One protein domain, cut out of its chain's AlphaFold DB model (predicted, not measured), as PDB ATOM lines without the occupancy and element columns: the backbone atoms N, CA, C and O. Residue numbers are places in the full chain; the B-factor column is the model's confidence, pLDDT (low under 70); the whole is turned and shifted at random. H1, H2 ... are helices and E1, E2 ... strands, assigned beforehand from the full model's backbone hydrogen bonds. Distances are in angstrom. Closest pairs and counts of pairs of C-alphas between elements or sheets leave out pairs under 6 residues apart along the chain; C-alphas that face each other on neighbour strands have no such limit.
ATOM      1  N   ASP A 205      22.700  -5.877   9.430       70.19
ATOM      2  CA  ASP A 205      22.356  -4.884   8.418       70.19
ATOM      3  C   ASP A 205      22.832  -3.487   8.851       70.19
ATOM      4  O   ASP A 205      22.839  -3.147  10.038       70.19
ATOM      5  N   LEU A 206      23.246  -2.662   7.884       74.88
ATOM      6  CA  LEU A 206      23.818  -1.345   8.170       74.88
ATOM      7  C   LEU A 206      22.877  -0.466   9.004       74.88
ATOM      8  O   LEU A 206      23.339   0.310   9.834       74.88
ATOM      9  N   LYS A 207      21.561  -0.583   8.804       79.94
ATOM     10  CA  LYS A 207      20.596   0.232   9.540       79.94
ATOM     11  C   LYS A 207      20.578  -0.150  11.020       79.94
ATOM     12  O   LYS A 207      20.769   0.727  11.857       79.94
ATOM     13  N   THR A 208      20.439  -1.436  11.333       73.31
ATOM     14  CA  THR A 208      20.502  -1.944  12.712       73.31
ATOM     15  C   THR A 208      21.844  -1.629  13.372       73.31
ATOM     16  O   THR A 208      21.884  -1.283  14.552       73.31
ATOM     17  N   TYR A 209      22.947  -1.687  12.621       74.31
ATOM     18  CA  TYR A 209      24.264  -1.303  13.128       74.31
ATOM     19  C   TYR A 209      24.338   0.188  13.499       74.31
ATOM     20  O   TYR A 209      24.815   0.526  14.584       74.31
ATOM     21  N   ILE A 210      23.831   1.079  12.638       80.00
ATOM     22  CA  ILE A 210      23.768   2.522  12.922       80.00
ATOM     23  C   ILE A 210      22.909   2.776  14.160       80.00
ATOM     24  O   ILE A 210      23.376   3.451  15.068       80.00
ATOM     25  N   ASP A 211      21.714   2.186  14.233       80.88
ATOM     26  CA  ASP A 211      20.777   2.389  15.346       80.88
ATOM     27  C   ASP A 211      21.349   1.907  16.699       80.88
ATOM     28  O   ASP A 211      20.973   2.417  17.754       80.88
ATOM     29  N   LYS A 212      22.269   0.929  16.684       74.81
ATOM     30  CA  LYS A 212      22.903   0.360  17.886       74.81
ATOM     31  C   LYS A 212      24.141   1.131  18.353       74.81
ATOM     32  O   LYS A 212      24.414   1.154  19.553       74.81
ATOM     33  N   HIS A 213      24.911   1.705  17.429       76.75
ATOM     34  CA  HIS A 213      26.246   2.250  17.717       76.75
ATOM     35  C   HIS A 213      26.373   3.765  17.522       76.75
ATOM     36  O   HIS A 213      27.361   4.343  17.963       76.75
ATOM     37  N   TYR A 214      25.389   4.404  16.893       77.62
ATOM     38  CA  TYR A 214      25.373   5.835  16.603       77.62
ATOM     39  C   TYR A 214      24.004   6.410  16.977       77.62
ATOM     40  O   TYR A 214      22.983   5.731  16.880       77.62
ATOM     41  N   ALA A 215      23.943   7.678  17.382       78.94
ATOM     42  CA  ALA A 215      22.667   8.316  17.704       78.94
ATOM     43  C   ALA A 215      21.855   8.653  16.441       78.94
ATOM     44  O   ALA A 215      20.642   8.856  16.513       78.94
ATOM     45  N   SER A 216      22.509   8.755  15.274       85.62
ATOM     46  CA  SER A 216      21.839   9.032  13.998       85.62
ATOM     47  C   SER A 216      22.664   8.636  12.765       85.62
ATOM     48  O   SER A 216      23.890   8.550  12.809       85.62
ATOM     49  N   GLN A 217      21.998   8.510  11.606       80.94
ATOM     50  CA  GLN A 217      22.672   8.320  10.307       80.94
ATOM     51  C   GLN A 217      23.640   9.455   9.956       80.94
ATOM     52  O   GLN A 217      24.635   9.218   9.278       80.94
ATOM     53  N   ARG A 218      23.353  10.680  10.411       86.44
ATOM     54  CA  ARG A 218      24.205  11.852  10.184       86.44
ATOM     55  C   ARG A 218      25.524  11.743  10.941       86.44
ATOM     56  O   ARG A 218      26.573  12.062  10.397       86.44
ATOM     57  N   GLU A 219      25.473  11.267  12.178       81.00
ATOM     58  CA  GLU A 219      26.670  11.020  12.984       81.00
ATOM     59  C   GLU A 219      27.535   9.917  12.361       81.00
ATOM     60  O   GLU A 219      28.740  10.094  12.192       81.00
ATOM     61  N   PHE A 220      26.909   8.828  11.907       80.00
ATOM     62  CA  PHE A 220      27.607   7.774  11.167       80.00
ATOM     63  C   PHE A 220      28.235   8.290   9.859       80.00
ATOM     64  O   PHE A 220      29.379   7.968   9.544       80.00
ATOM     65  N   ALA A 221      27.517   9.125   9.101       76.25
ATOM     66  CA  ALA A 221      28.026   9.733   7.871       76.25
ATOM     67  C   ALA A 221      29.253  10.620   8.133       76.25
ATOM     68  O   ALA A 221      30.241  10.537   7.399       76.25
ATOM     69  N   GLN A 222      29.218  11.410   9.213       77.81
ATOM     70  CA  GLN A 222      30.346  12.229   9.659       77.81
ATOM     71  C   GLN A 222      31.553  11.377  10.056       77.81
ATOM     72  O   GLN A 222      32.658  11.665   9.599       77.81
ATOM     73  N   ALA A 223      31.346  10.307  10.831       70.25
ATOM     74  CA  ALA A 223      32.411   9.382  11.226       70.25
ATOM     75  C   ALA A 223      33.077   8.705  10.014       70.25
ATOM     76  O   ALA A 223      34.290   8.516   9.990       70.25
ATOM     77  N   MET A 224      32.293   8.400   8.976       65.44
ATOM     78  CA  MET A 224      32.768   7.792   7.729       65.44
ATOM     79  C   MET A 224      33.320   8.801   6.707       65.44
ATOM     80  O   MET A 224      33.796   8.392   5.647       65.44
ATOM     81  N   GLY A 225      33.233  10.110   6.972       71.31
ATOM     82  CA  GLY A 225      33.668  11.150   6.034       71.31
ATOM     83  C   GLY A 225      32.853  11.195   4.734       71.31
ATOM     84  O   GLY A 225      33.388  11.512   3.670       71.31
ATOM     85  N   VAL A 226      31.562  10.853   4.788       74.12
ATOM     86  CA  VAL A 226      30.660  10.826   3.623       74.12
ATOM     87  C   VAL A 226      29.415  11.682   3.845       74.12
ATOM     88  O   VAL A 226      29.083  12.057   4.961       74.12
ATOM     89  N   ALA A 227      28.696  11.997   2.765       78.19
ATOM     90  CA  ALA A 227      27.422  12.707   2.857       78.19
ATOM     91  C   ALA A 227      26.296  11.804   3.400       78.19
ATOM     92  O   ALA A 227      26.199  10.638   3.009       78.19
ATOM     93  N   ASP A 228      25.383  12.368   4.200       82.56
ATOM     94  CA  ASP A 228      24.208  11.681   4.771       82.56
ATOM     95  C   ASP A 228      23.383  10.935   3.705       82.56
ATOM     96  O   ASP A 228      22.942   9.801   3.905       82.56
ATOM     97  N   SER A 229      23.232  11.539   2.520       80.56
ATOM     98  CA  SER A 229      22.509  10.950   1.385       80.56
ATOM     99  C   SER A 229      23.122   9.633   0.897       80.56
ATOM    100  O   SER A 229      22.396   8.761   0.413       80.56
ATOM    101  N   LYS A 230      24.439   9.461   1.057       75.25
ATOM    102  CA  LYS A 230      25.176   8.249   0.688       75.25
ATOM    103  C   LYS A 230      24.884   7.107   1.662       75.25
ATOM    104  O   LYS A 230      24.644   5.987   1.226       75.25
ATOM    105  N   VAL A 231      24.793   7.406   2.957       75.62
ATOM    106  CA  VAL A 231      24.406   6.431   3.993       75.62
ATOM    107  C   VAL A 231      22.955   5.989   3.816       75.62
ATOM    108  O   VAL A 231      22.657   4.794   3.871       75.62
ATOM    109  N   SER A 232      22.048   6.930   3.529       82.81
ATOM    110  CA  SER A 232      20.654   6.596   3.215       82.81
ATOM    111  C   SER A 232      20.537   5.698   1.978       82.81
ATOM    112  O   SER A 232      19.677   4.817   1.945       82.81
ATOM    113  N   LEU A 233      21.391   5.899   0.966       74.62
ATOM    114  CA  LEU A 233      21.464   5.027  -0.207       74.62
ATOM    115  C   LEU A 233      21.961   3.624   0.168       74.62
ATOM    116  O   LEU A 233      21.310   2.648  -0.193       74.62
ATOM    117  N   TRP A 234      23.033   3.512   0.956       78.81
ATOM    118  CA  TRP A 234      23.569   2.223   1.413       78.81
ATOM    119  C   TRP A 234      22.561   1.409   2.230       78.81
ATOM    120  O   TRP A 234      22.398   0.210   2.008       78.81
ATOM    121  N   CYS A 235      21.814   2.068   3.119       78.06
ATOM    122  CA  CYS A 235      20.742   1.417   3.871       78.06
ATOM    123  C   CYS A 235      19.636   0.890   2.941       78.06
ATOM    124  O   CYS A 235      19.147  -0.220   3.130       78.06
ATOM    125  N   LYS A 236      19.251   1.659   1.910       78.50
ATOM    126  CA  LYS A 236      18.251   1.231   0.910       78.50
ATOM    127  C   LYS A 236      18.749   0.090   0.025       78.50
ATOM    128  O   LYS A 236      17.956  -0.743  -0.399       78.50
ATOM    129  N   GLU A 237      20.042   0.067  -0.271       65.88
ATOM    130  CA  GLU A 237      20.687  -0.969  -1.078       65.88
ATOM    131  C   GLU A 237      20.986  -2.255  -0.293       65.88
ATOM    132  O   GLU A 237      21.475  -3.222  -0.878       65.88
ATOM    133  N   GLY A 238      20.666  -2.287   1.005       63.06
ATOM    134  CA  GLY A 238      20.840  -3.465   1.849       63.06
ATOM    135  C   GLY A 238      22.307  -3.782   2.115       63.06
ATOM    136  O   GLY A 238      22.694  -4.949   2.100       63.06
ATOM    137  N   TRP A 239      23.135  -2.751   2.300       73.94
ATOM    138  CA  TRP A 239      24.522  -2.949   2.711       73.94
ATOM    139  C   TRP A 239      24.557  -3.540   4.123       73.94
ATOM    140  O   TRP A 239      23.724  -3.218   4.975       73.94
ATOM    141  N   ILE A 240      25.525  -4.416   4.356       62.12
ATOM    142  CA  ILE A 240      25.712  -5.133   5.615       62.12
ATOM    143  C   ILE A 240      27.064  -4.774   6.213       62.12
ATOM    144  O   ILE A 240      28.032  -4.502   5.496       62.12
ATOM    145  N   VAL A 241      27.126  -4.787   7.537       59.53
ATOM    146  CA  VAL A 241      28.368  -4.669   8.291       59.53
ATOM    147  C   VAL A 241      28.784  -6.077   8.687       59.53
ATOM    148  O   VAL A 241      28.029  -6.807   9.331       59.53
ATOM    149  N   TYR A 242      29.979  -6.471   8.258       51.56
ATOM    150  CA  TYR A 242      30.593  -7.735   8.644       51.56
ATOM    151  C   TYR A 242      32.057  -7.478   8.987       51.56
ATOM    152  O   TYR A 242      32.835  -7.012   8.146       51.56
ATOM    153  N   GLY A 243      32.416  -7.734  10.247       55.34
ATOM    154  CA  GLY A 243      33.670  -7.239  10.814       55.34
ATOM    155  C   GLY A 243      33.740  -5.705  10.773       55.34
ATOM    156  O   GLY A 243      32.745  -5.031  11.024       55.34
ATOM    157  N   ASN A 244      34.905  -5.160  10.403       51.97
ATOM    158  CA  ASN A 244      35.149  -3.713  10.257       51.97
ATOM    159  C   ASN A 244      34.882  -3.186   8.836       51.97
ATOM    160  O   ASN A 244      35.334  -2.099   8.475       51.97
ATOM    161  N   HIS A 245      34.187  -3.960   8.001       49.69
ATOM    162  CA  HIS A 245      33.976  -3.622   6.601       49.69
ATOM    163  C   HIS A 245      32.493  -3.489   6.277       49.69
ATOM    164  O   HIS A 245      31.642  -4.231   6.775       49.69
ATOM    165  N   LEU A 246      32.209  -2.537   5.391       58.78
ATOM    166  CA  LEU A 246      30.893  -2.342   4.820       58.78
ATOM    167  C   LEU A 246      30.811  -3.078   3.482       58.78
ATOM    168  O   LEU A 246      31.568  -2.790   2.555       58.78
ATOM    169  N   TRP A 247      29.877  -4.014   3.382       52.28
ATOM    170  CA  TRP A 247      29.696  -4.851   2.205       52.28
ATOM    171  C   TRP A 247      28.386  -4.510   1.509       52.28
ATOM    172  O   TRP A 247      27.347  -4.361   2.145       52.28
ATOM    173  N   SER A 248      28.425  -4.432   0.182       57.09
ATOM    174  CA  SER A 248      27.226  -4.360  -0.649       57.09
ATOM    175  C   SER A 248      26.978  -5.705  -1.316       57.09
ATOM    176  O   SER A 248      27.911  -6.340  -1.808       57.09
ATOM    177  N   SER A 249      25.712  -6.105  -1.419       45.69
ATOM    178  CA  SER A 249      25.308  -7.230  -2.273       45.69
ATOM    179  C   SER A 249      25.513  -6.934  -3.767       45.69
ATOM    180  O   SER A 249      25.597  -7.855  -4.581       45.69
TER     181      SER A 249
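What this domain is: This is residues 205 to 249 of the 281 residues of an uncharacterized protein of Erwiniaceae bacterium PD-1 (UniProt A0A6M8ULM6). Three short helices and a small hairpin of two short strands, E1 and E2, make the sides of a ring: H1 has its first residue, Leu 206, near E1 of the hairpin, H2 lies across the ring from the hairpin, and H3 makes the remaining side, across from H1. The printed part has 45 residues, with three named helices and two named strands in the order H1, H2, H3, E1, E2. The sheet, in the order E1, E2, is antiparallel, and the class is mostly helix. The whole is compact, with a radius of gyration of the C-alphas of 9.4 A, and rounded, spanning 22 by 19 by 15 A.

Where its parts are: E1 is residues 240 to 242 and E2 residues 245 to 247, each 6.3 A long; C-alpha 247 is at (29.696, -4.851, 2.205). H1, residues 206 to 213, is 10.5 A long and begins at C-alpha 206 (23.818, -1.345, 8.170). H2, residues 217 to 223, is 9.8 A long. H3, residues 228 to 236, is 12.6 A long.

How they stand to each other: E1 and E2 form a hairpin, antiparallel at 142 degrees, with N 247 and O 240 within hydrogen-bond range at 2.8 A. The closest C-alphas of H1 and E1, those of Leu 206 and Ile 240, are 4.9 A apart. H1 and H3 only just touch, with 3 pairs of C-alphas within 8 A; the closest, Lys 207 and Cys 235, are 5.8 A apart. They run opposite ways at a steep tilt of 62 degrees. H2 and H3 touch, the C-alphas of Ala 221 and Asp 228 coming closest at 5.3 A, and run opposite ways at a steep tilt of 63 degrees. H1 and H2 are close but not clearly touching, the closest C-alphas, of Ile 210 and Gln 217, being 6.5 A apart. H2 is apart from E1 and E2. In H1, H2 and H3 every O i to N i+4 pair is within hydrogen-bond range.

The domain as a whole: The two C-alphas farthest apart, of Ala 215 and Ser 249, are 25.5 A apart. The printed part has no cut, and its four links are tight. Mean pLDDT of the printed part is 71.6; residues 224, 237 to 238 and 240 to 249 are under 70.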